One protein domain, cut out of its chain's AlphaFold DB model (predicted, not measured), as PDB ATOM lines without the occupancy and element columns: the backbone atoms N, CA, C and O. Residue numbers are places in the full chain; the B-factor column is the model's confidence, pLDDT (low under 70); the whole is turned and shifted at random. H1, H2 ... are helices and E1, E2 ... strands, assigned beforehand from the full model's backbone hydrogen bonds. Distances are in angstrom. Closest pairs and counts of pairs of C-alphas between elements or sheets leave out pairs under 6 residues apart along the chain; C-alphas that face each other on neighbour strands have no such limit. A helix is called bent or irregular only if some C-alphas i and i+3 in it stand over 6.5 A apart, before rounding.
ATOM      1  N   ASP A 214    -110.035  23.710   4.598       82.81
ATOM      2  CA  ASP A 214    -109.925  23.385   6.027       82.81
ATOM      3  C   ASP A 214    -109.356  21.974   6.315       82.81
ATOM      4  O   ASP A 214    -109.626  21.388   7.358       82.81
ATOM      5  N   GLY A 215    -108.543  21.437   5.394       86.06
ATOM      6  CA  GLY A 215    -107.867  20.141   5.512       86.06
ATOM      7  C   GLY A 215    -108.646  18.943   4.963       86.06
ATOM      8  O   GLY A 215    -108.156  17.816   5.009       86.06
ATOM      9  N   ARG A 216    -109.844  19.167   4.406       91.19
ATOM     10  CA  ARG A 216    -110.669  18.120   3.775       91.19
ATOM     11  C   ARG A 216    -110.050  17.533   2.499       91.19
ATOM     12  O   ARG A 216    -110.493  16.488   2.041       91.19
ATOM     13  N   ASP A 217    -109.056  18.181   1.895       92.75
ATOM     14  CA  ASP A 217    -108.448  17.721   0.640       92.75
ATOM     15  C   ASP A 217    -107.619  16.430   0.763       92.75
ATOM     16  O   ASP A 217    -107.362  15.786  -0.257       92.75
ATOM     17  N   MET A 218    -107.320  15.985   1.991       94.62
ATOM     18  CA  MET A 218    -106.899  14.607   2.280       94.62
ATOM     19  C   MET A 218    -107.948  13.550   1.904       94.62
ATOM     20  O   MET A 218    -107.572  12.399   1.704       94.62
ATOM     21  N   LEU A 219    -109.230  13.905   1.770       94.44
ATOM     22  CA  LEU A 219    -110.310  12.968   1.451       94.44
ATOM     23  C   LEU A 219    -110.583  12.879  -0.058       94.44
ATOM     24  O   LEU A 219    -110.504  13.858  -0.806       94.44
ATOM     25  N   GLY A 220    -110.907  11.668  -0.501       93.62
ATOM     26  CA  GLY A 220    -111.102  11.281  -1.890       93.62
ATOM     27  C   GLY A 220    -112.505  10.758  -2.171       93.62
ATOM     28  O   GLY A 220    -113.487  11.502  -2.146       93.62
ATOM     29  N   ARG A 221    -112.592   9.473  -2.528       89.81
ATOM     30  CA  ARG A 221    -113.847   8.819  -2.913       89.81
ATOM     31  C   ARG A 221    -114.835   8.841  -1.742       89.81
ATOM     32  O   ARG A 221    -114.478   8.495  -0.623       89.81
ATOM     33  N   ASP A 222    -116.059   9.292  -2.018       85.88
ATOM     34  CA  ASP A 222    -117.195   9.365  -1.083       85.88
ATOM     35  C   ASP A 222    -116.939  10.106   0.253       85.88
ATOM     36  O   ASP A 222    -117.709   9.958   1.198       85.88
ATOM     37  N   ASP A 223    -115.892  10.947   0.317       88.25
ATOM     38  CA  ASP A 223    -115.379  11.569   1.554       88.25
ATOM     39  C   ASP A 223    -115.064  10.543   2.674       88.25
ATOM     40  O   ASP A 223    -115.137  10.868   3.859       88.25
ATOM     41  N   SER A 224    -114.726   9.304   2.294       88.56
ATOM     42  CA  SER A 224    -114.450   8.183   3.206       88.56
ATOM     43  C   SER A 224    -113.178   7.400   2.868       88.56
ATOM     44  O   SER A 224    -112.917   6.375   3.484       88.56
ATOM     45  N   HIS A 225    -112.384   7.865   1.904       94.38
ATOM     46  CA  HIS A 225    -111.119   7.257   1.472       94.38
ATOM     47  C   HIS A 225    -110.046   8.340   1.350       94.38
ATOM     48  O   HIS A 225    -110.395   9.506   1.133       94.38
ATOM     49  N   TRP A 226    -108.762   7.994   1.417       97.50
ATOM     50  CA  TRP A 226    -107.702   8.967   1.163       97.50
ATOM     51  C   TRP A 226    -107.689   9.407  -0.306       97.50
ATOM     52  O   TRP A 226    -107.886   8.629  -1.239       97.50
ATOM     53  N   SER A 227    -107.470  10.704  -0.506       97.44
ATOM     54  CA  SER A 227    -107.411  11.366  -1.807       97.44
ATOM     55  C   SER A 227    -106.372  10.712  -2.709       97.44
ATOM     56  O   SER A 227    -105.232  10.521  -2.296       97.44
ATOM     57  N   PHE A 228    -106.709  10.471  -3.980       97.75
ATOM     58  CA  PHE A 228    -105.776   9.962  -5.001       97.75
ATOM     59  C   PHE A 228    -104.424  10.711  -5.032       97.75
ATOM     60  O   PHE A 228    -103.395  10.149  -5.406       97.75
ATOM     61  N   PHE A 229    -104.421  11.991  -4.647       97.94
ATOM     62  CA  PHE A 229    -103.252  12.874  -4.630       97.94
ATOM     63  C   PHE A 229    -102.458  12.862  -3.310       97.94
ATOM     64  O   PHE A 229    -101.458  13.572  -3.206       97.94
ATOM     65  N   MET A 230    -102.892  12.096  -2.309       97.94
ATOM     66  CA  MET A 230    -102.191  11.899  -1.042       97.94
ATOM     67  C   MET A 230    -101.187  10.749  -1.160       97.94
ATOM     68  O   MET A 230    -101.487   9.700  -1.733       97.94
ATOM     69  N   HIS A 231     -99.986  10.957  -0.621       98.00
ATOM     70  CA  HIS A 231     -99.007   9.900  -0.415       98.00
ATOM     71  C   HIS A 231     -99.388   9.104   0.838       98.00
ATOM     72  O   HIS A 231     -99.398   9.659   1.935       98.00
ATOM     73  N   THR A 232     -99.694   7.821   0.658       96.69
ATOM     74  CA  THR A 232    -100.157   6.894   1.709       96.69
ATOM     75  C   THR A 232     -99.334   5.603   1.767       96.69
ATOM     76  O   THR A 232     -99.771   4.629   2.367       96.69
ATOM     77  N   ASP A 233     -98.189   5.574   1.082       94.00
ATOM     78  CA  ASP A 233     -97.330   4.396   0.868       94.00
ATOM     79  C   ASP A 233     -98.079   3.113   0.436       94.00
ATOM     80  O   ASP A 233     -97.716   1.998   0.782       94.00
ATOM     81  N   SER A 234     -99.122   3.275  -0.391       93.44
ATOM     82  CA  SER A 234    -100.042   2.209  -0.838       93.44
ATOM     83  C   SER A 234    -101.061   1.721   0.206       93.44
ATOM     84  O   SER A 234    -101.516   0.588   0.110       93.44
ATOM     85  N   SER A 235    -101.486   2.553   1.161       96.31
ATOM     86  CA  SER A 235    -102.564   2.189   2.098       96.31
ATOM     87  C   SER A 235    -103.814   1.607   1.414       96.31
ATOM     88  O   SER A 235    -104.298   2.112   0.395       96.31
ATOM     89  N   SER A 236    -104.382   0.573   2.036       95.75
ATOM     90  CA  SER A 236    -105.678  -0.021   1.697       95.75
ATOM     91  C   SER A 236    -106.834   0.962   1.902       95.75
ATOM     92  O   SER A 236    -107.864   0.852   1.247       95.75
ATOM     93  N   MET A 237    -106.628   2.012   2.700       96.50
ATOM     94  CA  MET A 237    -107.551   3.143   2.842       96.50
ATOM     95  C   MET A 237    -107.496   4.146   1.661       96.50
ATOM     96  O   MET A 237    -108.035   5.251   1.751       96.50
ATOM     97  N   GLU A 238    -106.896   3.736   0.538       95.56
ATOM     98  CA  GLU A 238    -106.607   4.472  -0.703       95.56
ATOM     99  C   GLU A 238    -105.457   5.502  -0.599       95.56
ATOM    100  O   GLU A 238    -104.494   5.332   0.152       95.56
ATOM    101  N   GLY A 239    -105.476   6.532  -1.450       95.94
ATOM    102  CA  GLY A 239    -104.287   7.299  -1.822       95.94
ATOM    103  C   GLY A 239    -103.379   6.530  -2.787       95.94
ATOM    104  O   GLY A 239    -103.841   5.702  -3.569       95.94
ATOM    105  N   ASN A 240    -102.085   6.848  -2.795       97.38
ATOM    106  CA  ASN A 240    -101.079   6.183  -3.628       97.38
ATOM    107  C   ASN A 240     -99.690   6.237  -2.971       97.38
ATOM    108  O   ASN A 240     -99.398   7.148  -2.196       97.38
ATOM    109  N   ALA A 241     -98.774   5.352  -3.370       97.12
ATOM    110  CA  ALA A 241     -97.346   5.578  -3.151       97.12
ATOM    111  C   ALA A 241     -96.818   6.562  -4.211       97.12
ATOM    112  O   ALA A 241     -96.503   6.184  -5.337       97.12
ATOM    113  N   TRP A 242     -96.761   7.854  -3.875       98.06
ATOM    114  CA  TRP A 242     -96.203   8.895  -4.752       98.06
ATOM    115  C   TRP A 242     -94.696   9.104  -4.537       98.06
ATOM    116  O   TRP A 242     -94.278   9.465  -3.438       98.06
ATOM    117  N   GLU A 243     -93.898   9.010  -5.604       97.81
ATOM    118  CA  GLU A 243     -92.513   9.491  -5.673       97.81
ATOM    119  C   GLU A 243     -92.475  10.968  -6.113       97.81
ATOM    120  O   GLU A 243     -92.914  11.323  -7.212       97.81
ATOM    121  N   ASP A 244     -91.899  11.841  -5.281       97.81
ATOM    122  CA  ASP A 244     -91.564  13.225  -5.641       97.81
ATOM    123  C   ASP A 244     -90.257  13.268  -6.448       97.81
ATOM    124  O   ASP A 244     -89.186  12.905  -5.964       97.81
ATOM    125  N   ASN A 245     -90.328  13.763  -7.685       98.06
ATOM    126  CA  ASN A 245     -89.181  13.805  -8.595       98.06
ATOM    127  C   ASN A 245     -88.251  15.013  -8.348       98.06
ATOM    128  O   ASN A 245     -87.334  15.262  -9.139       98.06
ATOM    129  N   GLY A 246     -88.505  15.824  -7.315       97.19
ATOM    130  CA  GLY A 246     -87.690  16.984  -6.938       97.19
ATOM    131  C   GLY A 246     -87.752  18.155  -7.927       97.19
ATOM    132  O   GLY A 246     -86.906  19.050  -7.891       97.19
ATOM    133  N   ASN A 247     -88.722  18.145  -8.844       96.62
ATOM    134  CA  ASN A 247     -88.874  19.128  -9.922       96.62
ATOM    135  C   ASN A 247     -90.325  19.620 -10.111       96.62
ATOM    136  O   ASN A 247     -90.647  20.159 -11.170       96.62
ATOM    137  N   GLY A 248     -91.190  19.423  -9.108       97.06
ATOM    138  CA  GLY A 248     -92.620  19.753  -9.180       97.06
ATOM    139  C   GLY A 248     -93.457  18.741  -9.969       97.06
ATOM    140  O   GLY A 248     -94.560  19.070 -10.402       97.06
ATOM    141  N   THR A 249     -92.936  17.526 -10.187       98.38
ATOM    142  CA  THR A 249     -93.699  16.399 -10.743       98.38
ATOM    143  C   THR A 249     -93.594  15.162  -9.860       98.38
ATOM    144  O   THR A 249     -92.580  14.944  -9.198       98.38
ATOM    145  N   PHE A 250     -94.641  14.348  -9.885       98.62
ATOM    146  CA  PHE A 250     -94.813  13.171  -9.043       98.62
ATOM    147  C   PHE A 250     -95.154  11.963  -9.914       98.62
ATOM    148  O   PHE A 250     -95.794  12.132 -10.959       98.62
ATOM    149  N   THR A 251     -94.728  10.770  -9.503       98.19
ATOM    150  CA  THR A 251     -95.037   9.502 -10.185       98.19
ATOM    151  C   THR A 251     -95.537   8.461  -9.188       98.19
ATOM    152  O   THR A 251     -95.029   8.417  -8.074       98.19
ATOM    153  N   THR A 252     -96.542   7.665  -9.551       97.06
ATOM    154  CA  THR A 252     -97.023   6.546  -8.722       97.06
ATOM    155  C   THR A 252     -96.085   5.335  -8.805       97.06
ATOM    156  O   THR A 252     -95.656   4.957  -9.894       97.06
ATOM    157  N   ASP A 253     -95.808   4.715  -7.655       95.06
ATOM    158  CA  ASP A 253     -95.208   3.374  -7.484       95.06
ATOM    159  C   ASP A 253     -96.149   2.463  -6.654       95.06
ATOM    160  O   ASP A 253     -95.724   1.515  -5.995       95.06
ATOM    161  N   THR A 254     -97.452   2.784  -6.648       93.12
ATOM    162  CA  THR A 254     -98.496   2.028  -5.939       93.12
ATOM    163  C   THR A 254     -98.509   0.576  -6.401       93.12
ATOM    164  O   THR A 254     -98.486   0.291  -7.599       93.12
ATOM    165  N   ASN A 255     -98.574  -0.358  -5.453       86.94
ATOM    166  CA  ASN A 255     -98.494  -1.781  -5.751       86.94
ATOM    167  C   ASN A 255     -99.493  -2.573  -4.905       86.94
ATOM    168  O   ASN A 255     -99.327  -2.659  -3.693       86.94
ATOM    169  N   ILE A 256    -100.471  -3.217  -5.553       86.50
ATOM    170  CA  ILE A 256    -101.508  -4.030  -4.889       86.50
ATOM    171  C   ILE A 256    -100.940  -5.166  -4.013       86.50
ATOM    172  O   ILE A 256    -101.581  -5.590  -3.062       86.50
ATOM    173  N   PHE A 257     -99.719  -5.638  -4.291       86.50
ATOM    174  CA  PHE A 257     -99.024  -6.662  -3.495       86.50
ATOM    175  C   PHE A 257     -98.225  -6.096  -2.304       86.50
ATOM    176  O   PHE A 257     -97.428  -6.818  -1.711       86.50
ATOM    177  N   ARG A 258     -98.372  -4.800  -2.011       84.69
ATOM    178  CA  ARG A 258     -97.809  -4.095  -0.848       84.69
ATOM    179  C   ARG A 258     -98.853  -3.174  -0.203       84.69
ATOM    180  O   ARG A 258     -98.487  -2.143   0.352       84.69
ATOM    181  N   MET A 259    -100.142  -3.456  -0.404       89.19
ATOM    182  CA  MET A 259    -101.193  -2.618   0.167       89.19
ATOM    183  C   MET A 259    -101.494  -3.041   1.588       89.19
ATOM    184  O   MET A 259    -101.712  -4.220   1.850       89.19
ATOM    185  N   GLY A 260    -101.509  -2.039   2.457       93.81
ATOM    186  CA  GLY A 260    -101.368  -2.208   3.892       93.81
ATOM    187  C   GLY A 260    -102.034  -1.084   4.662       93.81
ATOM    188  O   GLY A 260    -103.040  -0.545   4.194       93.81
ATOM    189  N   TYR A 261    -101.456  -0.670   5.785       97.69
ATOM    190  CA  TYR A 261    -101.874   0.541   6.499       97.69
ATOM    191  C   TYR A 261    -100.752   1.583   6.557       97.69
ATOM    192  O   TYR A 261     -99.599   1.271   6.835       97.69
ATOM    193  N   SER A 262    -101.083   2.855   6.308       97.50
ATOM    194  CA  SER A 262    -100.115   3.945   6.486       97.50
ATOM    195  C   SER A 262     -99.915   4.273   7.968       97.50
ATOM    196  O   SER A 262    -100.772   3.980   8.802       97.50
ATOM    197  N   ASP A 263     -98.836   4.984   8.308       98.00
ATOM    198  CA  ASP A 263     -98.618   5.486   9.675       98.00
ATOM    199  C   ASP A 263     -99.815   6.283  10.229       98.00
ATOM    200  O   ASP A 263    -100.094   6.229  11.429       98.00
ATOM    201  N   LEU A 264    -100.531   7.011   9.363       98.19
ATOM    202  CA  LEU A 264    -101.744   7.735   9.738       98.19
ATOM    203  C   LEU A 264    -102.891   6.773  10.066       98.19
ATOM    204  O   LEU A 264    -103.569   6.971  11.072       98.19
ATOM    205  N   ASP A 265    -103.094   5.737   9.250       98.38
ATOM    206  CA  ASP A 265    -104.120   4.717   9.493       98.38
ATOM    207  C   ASP A 265    -103.849   4.004  10.817       98.38
ATOM    208  O   ASP A 265    -104.715   3.976  11.687       98.38
ATOM    209  N   LEU A 266    -102.612   3.548  11.033       98.38
ATOM    210  CA  LEU A 266    -102.199   2.876  12.265       98.38
ATOM    211  C   LEU A 266    -102.325   3.773  13.499       98.38
ATOM    212  O   LEU A 266    -102.699   3.289  14.571       98.38
ATOM    213  N   TYR A 267    -102.093   5.083  13.373       98.38
ATOM    214  CA  TYR A 267    -102.418   6.022  14.445       98.38
ATOM    215  C   TYR A 267    -103.924   6.067  14.721       98.38
ATOM    216  O   TYR A 267    -104.318   5.910  15.873       98.38
ATOM    217  N   MET A 268    -104.775   6.225  13.701       97.31
ATOM    218  CA  MET A 268    -106.237   6.278  13.876       97.31
ATOM    219  C   MET A 268    -106.790   4.978  14.479       97.31
ATOM    220  O   MET A 268    -107.612   5.005  15.402       97.31
ATOM    221  N   MET A 269    -106.276   3.838  14.015       97.50
ATOM    222  CA  MET A 269    -106.597   2.503  14.513       97.50
ATOM    223  C   MET A 269    -106.108   2.279  15.949       97.50
ATOM    224  O   MET A 269    -106.762   1.563  16.699       97.50
ATOM    225  N   GLY A 270    -105.054   2.975  16.392       97.31
ATOM    226  CA  GLY A 270    -104.479   2.860  17.741       97.31
ATOM    227  C   GLY A 270    -103.316   1.878  17.859       97.31
ATOM    228  O   GLY A 270    -102.926   1.518  18.972       97.31
ATOM    229  N   PHE A 271    -102.753   1.461  16.729       97.88
ATOM    230  CA  PHE A 271    -101.582   0.593  16.632       97.88
ATOM    231  C   PHE A 271    -100.269   1.377  16.500       97.88
ATOM    232  O   PHE A 271     -99.207   0.813  16.716       97.88
ATOM    233  N   LYS A 272    -100.309   2.700  16.270       98.00
ATOM    234  CA  LYS A 272     -99.110   3.557  16.247       98.00
ATOM    235  C   LYS A 272     -99.258   4.797  17.131       98.00
ATOM    236  O   LYS A 272    -100.278   5.483  17.116       98.00
ATOM    237  N   SER A 273     -98.230   5.106  17.924       98.06
ATOM    238  CA  SER A 273     -98.195   6.338  18.731       98.06
ATOM    239  C   SER A 273     -97.914   7.567  17.858       98.06
ATOM    240  O   SER A 273     -97.161   7.472  16.891       98.06
ATOM    241  N   ALA A 274     -98.431   8.747  18.225       98.06
ATOM    242  CA  ALA A 274     -98.185   9.986  17.470       98.06
ATOM    243  C   ALA A 274     -96.683  10.273  17.256       98.06
ATOM    244  O   ALA A 274     -96.273  10.700  16.184       98.06
ATOM    245  N   ALA A 275     -95.835   9.976  18.247       98.06
ATOM    246  CA  ALA A 275     -94.389  10.184  18.151       98.06
ATOM    247  C   ALA A 275     -93.679   9.250  17.146       98.06
ATOM    248  O   ALA A 275     -92.525   9.507  16.802       98.06
ATOM    249  N   ALA A 276     -94.344   8.177  16.706       98.06
ATOM    250  CA  ALA A 276     -93.848   7.224  15.715       98.06
ATOM    251  C   ALA A 276     -94.391   7.477  14.295       98.06
ATOM    252  O   ALA A 276     -93.877   6.878  13.359       98.06
ATOM    253  N   VAL A 277     -95.381   8.364  14.121       98.44
ATOM    254  CA  VAL A 277     -95.951   8.702  12.806       98.44
ATOM    255  C   VAL A 277     -94.972   9.560  12.005       98.44
ATOM    256  O   VAL A 277     -94.673  10.701  12.376       98.44
ATOM    257  N   ALA A 278     -94.490   9.041  10.878       98.00
ATOM    258  CA  ALA A 278     -93.709   9.811   9.922       98.00
ATOM    259  C   ALA A 278     -94.576  10.881   9.221       98.00
ATOM    260  O   ALA A 278     -95.752  10.645   8.944       98.00
ATOM    261  N   PRO A 279     -94.021  12.061   8.879       97.81
ATOM    262  CA  PRO A 279     -94.708  13.023   8.022       97.81
ATOM    263  C   PRO A 279     -94.974  12.446   6.628       97.81
ATOM    264  O   PRO A 279     -94.064  11.908   5.993       97.81
ATOM    265  N   TRP A 280     -96.191  12.638   6.127       97.88
ATOM    266  CA  TRP A 280     -96.590  12.310   4.757       97.88
ATOM    267  C   TRP A 280     -96.805  13.598   3.952       97.88
ATOM    268  O   TRP A 280     -96.493  14.697   4.416       97.88
ATOM    269  N   PHE A 281     -97.316  13.492   2.726       97.62
ATOM    270  CA  PHE A 281     -97.646  14.668   1.925       97.62
ATOM    271  C   PHE A 281     -98.874  14.467   1.040       97.62
ATOM    272  O   PHE A 281     -99.279  13.348   0.731       97.62
ATOM    273  N   ILE A 282     -99.431  15.582   0.579       97.44
ATOM    274  CA  ILE A 282    -100.441  15.647  -0.473       97.44
ATOM    275  C   ILE A 282     -99.955  16.546  -1.617       97.44
ATOM    276  O   ILE A 282     -99.164  17.472  -1.418       97.44
ATOM    277  N   ILE A 283    -100.402  16.253  -2.838       98.00
ATOM    278  CA  ILE A 283    -100.101  17.039  -4.036       98.00
ATOM    279  C   ILE A 283    -101.225  18.061  -4.259       98.00
ATOM    280  O   ILE A 283    -102.280  17.751  -4.817       98.00
ATOM    281  N   HIS A 284    -100.989  19.302  -3.842       95.56
ATOM    282  CA  HIS A 284    -101.870  20.432  -4.117       95.56
ATOM    283  C   HIS A 284    -101.784  20.885  -5.579       95.56
ATOM    284  O   HIS A 284    -100.792  20.664  -6.276       95.56
ATOM    285  N   ASN A 285    -102.849  21.551  -6.038       95.06
ATOM    286  CA  ASN A 285    -102.974  22.101  -7.392       95.06
ATOM    287  C   ASN A 285    -102.583  21.112  -8.528       95.06
ATOM    288  O   ASN A 285    -101.830  21.492  -9.428       95.06
ATOM    289  N   PRO A 286    -103.071  19.849  -8.522       96.69
ATOM    290  CA  PRO A 286    -102.566  18.799  -9.406       96.69
ATOM    291  C   PRO A 286    -102.946  19.002 -10.883       96.69
ATOM    292  O   PRO A 286    -104.117  19.071 -11.276       96.69
ATOM    293  N   GLU A 287    -101.935  19.002 -11.745       97.50
ATOM    294  CA  GLU A 287    -102.046  19.139 -13.194       97.50
ATOM    295  C   GLU A 287    -102.017  17.764 -13.884       97.50
ATOM    296  O   GLU A 287    -101.013  17.313 -14.435       97.50
ATOM    297  N   VAL A 288    -103.162  17.083 -13.908       96.44
ATOM    298  CA  VAL A 288    -103.269  15.701 -14.430       96.44
ATOM    299  C   VAL A 288    -103.246  15.568 -15.968       96.44
ATOM    300  O   VAL A 288    -103.367  14.469 -16.515       96.44
ATOM    301  N   GLY A 289    -103.122  16.672 -16.714       93.94
ATOM    302  CA  GLY A 289    -103.126  16.659 -18.183       93.94
ATOM    303  C   GLY A 289    -104.431  16.101 -18.771       93.94
ATOM    304  O   GLY A 289    -105.498  16.669 -18.542       93.94
ATOM    305  N   ASN A 290    -104.346  15.000 -19.527       93.69
ATOM    306  CA  ASN A 290    -105.486  14.226 -20.056       93.69
ATOM    307  C   ASN A 290    -105.563  12.799 -19.474       93.69
ATOM    308  O   ASN A 290    -106.276  11.961 -20.028       93.69
ATOM    309  N   GLN A 291    -104.825  12.514 -18.395       95.31
ATOM    310  CA  GLN A 291    -104.796  11.192 -17.765       95.31
ATOM    311  C   GLN A 291    -106.165  10.824 -17.180       95.31
ATOM    312  O   GLN A 291    -106.959  11.694 -16.787       95.31
ATOM    313  N   ARG A 292    -106.449   9.521 -17.175       94.12
ATOM    314  CA  ARG A 292    -107.737   8.948 -16.790       94.12
ATOM    315  C   ARG A 292    -107.542   7.819 -15.797       94.12
ATOM    316  O   ARG A 292    -106.561   7.095 -15.923       94.12
ATOM    317  N   ASP A 293    -108.484   7.674 -14.873       91.12
ATOM    318  CA  ASP A 293    -108.558   6.507 -13.994       91.12
ATOM    319  C   ASP A 293    -109.034   5.255 -14.745       91.12
ATOM    320  O   ASP A 293    -109.426   5.319 -15.916       91.12
ATOM    321  N   LEU A 294    -109.042   4.120 -14.043       85.25
ATOM    322  CA  LEU A 294    -109.474   2.819 -14.559       85.25
ATOM    323  C   LEU A 294    -110.938   2.782 -15.055       85.25
ATOM    324  O   LEU A 294    -111.315   1.889 -15.809       85.25
ATOM    325  N   TYR A 295    -111.756   3.783 -14.703       85.12
ATOM    326  CA  TYR A 295    -113.129   3.960 -15.191       85.12
ATOM    327  C   TYR A 295    -113.221   4.948 -16.373       85.12
ATOM    328  O   TYR A 295    -114.314   5.355 -16.780       85.12
ATOM    329  N   GLY A 296    -112.084   5.391 -16.919       90.62
ATOM    330  CA  GLY A 296    -112.004   6.351 -18.018       90.62
ATOM    331  C   GLY A 296    -112.371   7.789 -17.632       90.62
ATOM    332  O   GLY A 296    -112.466   8.654 -18.513       90.62
ATOM    333  N   ARG A 297    -112.576   8.089 -16.345       93.06
ATOM    334  CA  ARG A 297    -112.868   9.443 -15.843       93.06
ATOM    335  C   ARG A 297    -111.555  10.223 -15.757       93.06
ATOM    336  O   ARG A 297    -110.490   9.632 -15.658       93.06
ATOM    337  N   ARG A 298    -111.593  11.558 -15.816       95.38
ATOM    338  CA  ARG A 298    -110.386  12.378 -15.587       95.38
ATOM    339  C   ARG A 298    -109.899  12.150 -14.150       95.38
ATOM    340  O   ARG A 298    -110.732  12.221 -13.247       95.38
ATOM    341  N   LEU A 299    -108.592  11.948 -13.953       96.31
ATOM    342  CA  LEU A 299    -108.007  11.829 -12.610       96.31
ATOM    343  C   LEU A 299    -108.435  13.001 -11.711       96.31
ATOM    344  O   LEU A 299    -108.401  14.164 -12.126       96.31
ATOM    345  N   ASN A 300    -108.870  12.671 -10.500       96.06
ATOM    346  CA  ASN A 300    -109.339  13.592  -9.468       96.06
ATOM    347  C   ASN A 300    -109.182  12.924  -8.085       96.06
ATOM    348  O   ASN A 300    -108.817  11.756  -8.023       96.06
ATOM    349  N   ALA A 301    -109.480  13.636  -6.995       95.81
ATOM    350  CA  ALA A 301    -109.293  13.119  -5.633       95.81
ATOM    351  C   ALA A 301    -110.066  11.811  -5.352       95.81
ATOM    352  O   ALA A 301    -109.572  10.978  -4.606       95.81
ATOM    353  N   GLY A 302    -111.231  11.605  -5.985       94.94
ATOM    354  CA  GLY A 302    -112.041  10.378  -5.900       94.94
ATOM    355  C   GLY A 302    -111.805   9.366  -7.031       94.94
ATOM    356  O   GLY A 302    -112.704   8.591  -7.386       94.94
ATOM    357  N   SER A 303    -110.634   9.405  -7.667       95.69
ATOM    358  CA  SER A 303    -110.129   8.286  -8.466       95.69
ATOM    359  C   SER A 303    -109.529   7.230  -7.535       95.69
ATOM    360  O   SER A 303    -108.818   7.583  -6.605       95.69
ATOM    361  N   SER A 304    -109.804   5.952  -7.796       91.62
ATOM    362  CA  SER A 304    -109.188   4.839  -7.061       91.62
ATOM    363  C   SER A 304    -107.666   4.794  -7.276       91.62
ATOM    364  O   SER A 304    -107.211   5.330  -8.295       91.62
ATOM    365  N   PRO A 305    -106.893   4.142  -6.385       93.94
ATOM    366  CA  PRO A 305    -105.438   4.031  -6.498       93.94
ATOM    367  C   PRO A 305    -104.969   3.447  -7.837       93.94
ATOM    368  O   PRO A 305    -105.726   2.788  -8.557       93.94
ATOM    369  N   ASP A 306    -103.688   3.637  -8.156       93.25
ATOM    370  CA  ASP A 306    -103.021   3.049  -9.326       93.25
ATOM    371  C   ASP A 306    -102.741   1.542  -9.140       93.25
ATOM    372  O   ASP A 306    -101.610   1.072  -9.224       93.25
ATOM    373  N   LEU A 307    -103.798   0.766  -8.876       86.00
ATOM    374  CA  LEU A 307    -103.750  -0.684  -8.634       86.00
ATOM    375  C   LEU A 307    -103.205  -1.481  -9.831       86.00
ATOM    376  O   LEU A 307    -102.774  -2.623  -9.676       86.00
ATOM    377  N   ALA A 308    -103.252  -0.893 -11.030       81.88
ATOM    378  CA  ALA A 308    -102.742  -1.483 -12.263       81.88
ATOM    379  C   ALA A 308    -101.242  -1.210 -12.494       81.88
ATOM    380  O   ALA A 308    -100.644  -1.861 -13.353       81.88
ATOM    381  N   GLY A 309    -100.632  -0.285 -11.742       83.88
ATOM    382  CA  GLY A 309     -99.237   0.118 -11.926       83.88
ATOM    383  C   GLY A 309     -98.991   0.829 -13.262       83.88
ATOM    384  O   GLY A 309     -97.970   0.586 -13.907       83.88
ATOM    385  N   GLU A 310     -99.925   1.678 -13.704       87.00
ATOM    386  CA  GLU A 310     -99.795   2.470 -14.937       87.00
ATOM    387  C   GLU A 310     -98.666   3.517 -14.833       87.00
ATOM    388  O   GLU A 310     -98.129   3.959 -15.853       87.00
ATOM    389  N   GLY A 311     -98.283   3.911 -13.611       92.81
ATOM    390  CA  GLY A 311     -97.182   4.842 -13.361       92.81
ATOM    391  C   GLY A 311     -97.548   6.275 -13.746       92.81
ATOM    392  O   GLY A 311     -96.780   6.965 -14.427       92.81
ATOM    393  N   TYR A 312     -98.747   6.718 -13.351       96.31
ATOM    394  CA  TYR A 312     -99.249   8.069 -13.599       96.31
ATOM    395  C   TYR A 312     -98.219   9.132 -13.224       96.31
ATOM    396  O   TYR A 312     -97.616   9.090 -12.153       96.31
ATOM    397  N   ARG A 313     -98.058  10.142 -14.086       97.62
ATOM    398  CA  ARG A 313     -97.134  11.255 -13.848       97.62
ATOM    399  C   ARG A 313     -97.843  12.595 -13.936       97.62
ATOM    400  O   ARG A 313     -98.366  12.954 -14.991       97.62
ATOM    401  N   ILE A 314     -97.828  13.359 -12.849       98.19
ATOM    402  CA  ILE A 314     -98.544  14.640 -12.730       98.19
ATOM    403  C   ILE A 314     -97.603  15.759 -12.270       98.19
ATOM    404  O   ILE A 314     -96.590  15.480 -11.632       98.19
ATOM    405  N   SER A 315     -97.919  17.019 -12.586       98.44
ATOM    406  CA  SER A 315     -97.328  18.190 -11.913       98.44
ATOM    407  C   SER A 315     -98.199  18.644 -10.739       98.44
ATOM    408  O   SER A 315     -99.397  18.359 -10.709       98.44
ATOM    409  N   GLY A 316     -97.609  19.352  -9.776       97.50
ATOM    410  CA  GLY A 316     -98.327  19.931  -8.639       97.50
ATOM    411  C   GLY A 316     -97.387  20.527  -7.593       97.50
ATOM    412  O   GLY A 316     -96.180  20.651  -7.816       97.50
ATOM    413  N   GLU A 317     -97.942  20.872  -6.438       96.62
ATOM    414  CA  GLU A 317     -97.227  21.453  -5.300       96.62
ATOM    415  C   GLU A 317     -97.244  20.469  -4.123       96.62
ATOM    416  O   GLU A 317     -98.311  20.082  -3.653       96.62
ATOM    417  N   ARG A 318     -96.069  20.064  -3.631       96.88
ATOM    418  CA  ARG A 318     -95.963  19.224  -2.430       96.88
ATOM    419  C   ARG A 318     -96.398  20.012  -1.197       96.88
ATOM    420  O   ARG A 318     -95.879  21.101  -0.952       96.88
ATOM    421  N   HIS A 319     -97.278  19.424  -0.398       95.69
ATOM    422  CA  HIS A 319     -97.619  19.905   0.933       95.69
ATOM    423  C   HIS A 319     -97.395  18.790   1.953       95.69
ATOM    424  O   HIS A 319     -98.133  17.808   1.964       95.69
ATOM    425  N   ASP A 320     -96.345  18.925   2.764       96.44
ATOM    426  CA  ASP A 320     -96.055  17.998   3.859       96.44
ATOM    427  C   ASP A 320     -97.039  18.210   5.018       96.44
ATOM    428  O   ASP A 320     -97.323  19.351   5.388       96.44
ATOM    429  N   ILE A 321     -97.525  17.112   5.594       97.00
ATOM    430  CA  ILE A 321     -98.480  17.082   6.706       97.00
ATOM    431  C   ILE A 321     -97.869  16.252   7.837       97.00
ATOM    432  O   ILE A 321     -97.230  15.225   7.600       97.00
ATOM    433  N   THR A 322     -98.049  16.706   9.076       97.56
ATOM    434  CA  THR A 322     -97.628  15.977  10.277       97.56
ATOM    435  C   THR A 322     -98.828  15.536  11.106       97.56
ATOM    436  O   THR A 322     -99.918  16.105  11.009       97.56
ATOM    437  N   ILE A 323     -98.620  14.566  12.000       98.19
ATOM    438  CA  ILE A 323     -99.671  14.158  12.935       98.19
ATOM    439  C   ILE A 323    -100.118  15.304  13.858       98.19
ATOM    440  O   ILE A 323    -101.298  15.400  14.179       98.19
ATOM    441  N   ASP A 324     -99.225  16.243  14.190       97.69
ATOM    442  CA  ASP A 324     -99.549  17.455  14.958       97.69
ATOM    443  C   ASP A 324    -100.513  18.397  14.215       97.69
ATOM    444  O   ASP A 324    -101.183  19.222  14.842       97.69
ATOM    445  N   ASP A 325    -100.582  18.330  12.882       97.00
ATOM    446  CA  ASP A 325    -101.561  19.084  12.096       97.00
ATOM    447  C   ASP A 325    -102.934  18.406  12.150       97.00
ATOM    448  O   ASP A 325    -103.940  19.095  12.317       97.00
ATOM    449  N   VAL A 326    -102.982  17.072  12.107       97.19
ATOM    450  CA  VAL A 326    -104.215  16.291  12.298       97.19
ATOM    451  C   VAL A 326    -104.750  16.456  13.724       97.19
ATOM    452  O   VAL A 326    -105.885  16.887  13.901       97.19
ATOM    453  N   ILE A 327    -103.917  16.272  14.754       96.81
ATOM    454  CA  ILE A 327    -104.284  16.474  16.169       96.81
ATOM    455  C   ILE A 327    -104.814  17.899  16.424       96.81
ATOM    456  O   ILE A 327    -105.693  18.104  17.262       96.81
ATOM    457  N   ARG A 328    -104.342  18.905  15.675       94.94
ATOM    458  CA  ARG A 328    -104.836  20.291  15.768       94.94
ATOM    459  C   ARG A 328    -106.249  20.483  15.202       94.94
ATOM    460  O   ARG A 328    -106.929  21.409  15.642       94.94
ATOM    461  N   ALA A 329    -106.671  19.666  14.237       94.19
ATOM    462  CA  ALA A 329    -108.022  19.685  13.669       94.19
ATOM    463  C   ALA A 329    -108.985  18.750  14.420       94.19
ATOM    464  O   ALA A 329    -110.128  19.122  14.689       94.19
ATOM    465  N   GLU A 330    -108.503  17.562  14.780       93.31
ATOM    466  CA  GLU A 330    -109.300  16.430  15.260       93.31
ATOM    467  C   GLU A 330    -109.311  16.286  16.791       93.31
ATOM    468  O   GLU A 330    -110.258  15.746  17.368       93.31
ATOM    469  N   GLY A 331    -108.273  16.793  17.460       95.38
ATOM    470  CA  GLY A 331    -107.911  16.410  18.822       95.38
ATOM    471  C   GLY A 331    -107.010  15.169  18.855       95.38
ATOM    472  O   GLY A 331    -106.714  14.556  17.832       95.38
TER     473      GLY A 331
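This is residues 214 to 331 of the 558 residues of an uncharacterized protein of Myxococcales bacterium (UniProt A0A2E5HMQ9). A strongly twisted, curled sheet, built on the long bent hairpin of E5 and E6 with the small hairpin of E3 and E4 beside E6, lies next to a short parallel pair, E1 and E2, in the middle of the domain, where E1 packs on E5. H2 and H3 sit at one end of the longest axis, and the long unnamed stretch of residues 288 to 312 loops round the other. The printed part has 118 residues, with three named helices and six named strands in the order H1 E1 E2 E3 E4 H2 E5 E6 H3; under half of the residues are in named elements, and the class is mixed. The larger sheet has the order E3 E4 E6 E5, all antiparallel. The whole is compact, with a radius of gyration of the C-alphas of 13.6 A and spans of 39 by 28 by 27 A.

H1, residues 214 to 218, has its closest C-alphas to E1, residues 226 to 231, at Met 218 and Ser 227, 5.2 A. E1 and E2, residues 238 to 240, are parallel neighbours at 28 degrees, with N 240 and O 230 3.1 A apart. E2 runs on into E3, residues 242 to 244, at 31 degrees. E3 and E4, residues 249 to 252, form an antiparallel hairpin, with N 243 and O 251 2.8 A apart. H2, residues 263 to 269, is not on the larger sheet. E5, residues 280 to 287, and E6, residues 313 to 321, form another hairpin, with N 284 and O 317 2.8 A apart. E6 pairs with E4 over residues 313 to 315, where N 250 and O 314 are 2.9 A apart, and with E5 over residues 315 to 321. E4, H2 and E5 make a split strand-helix-strand unit, two strands of one sheet that are not neighbours, with a helix between them along the chain and E6 between them in the sheet; its crossover is right-handed. The closest C-alphas of E1 and E5 are those of Met 230 and Ile 282, 4.2 A. H1 only grazes the larger sheet with residues 215 to 218. H3, residues 323 to 330, and H2 are close but not clearly touching: the closest C-alphas, Leu 264 and Ile 323, are 7.5 A apart. In H2 and H3 every O i to N i+4 pair is within hydrogen-bond range; in H1 0 of 1 is, and 0 of 2 O i to N i+3 pairs.

H1 begins at C-alpha 214, (-109.925, 23.385, 6.027), and is irregular, with C-alphas 214 and 217 8.0 A apart. E5 is 20.0 A long and bends by 55 degrees at residue 284. E6 is 21.4 A long, from C-alpha 313 at (-97.134, 11.255, -13.848), and bends by 74 degrees at residue 316. H3, 10.2 A long, ends at C-alpha 330, (-109.300, 16.430, 15.260).

The two C-alphas farthest apart, those of Ala 275 and Gly 296, are 40.4 A apart. The printed part has no cut. The link from E5 to E6, 25 residues, is long. The mean pLDDT of the printed part is 94.8, and no printed residue is under 70.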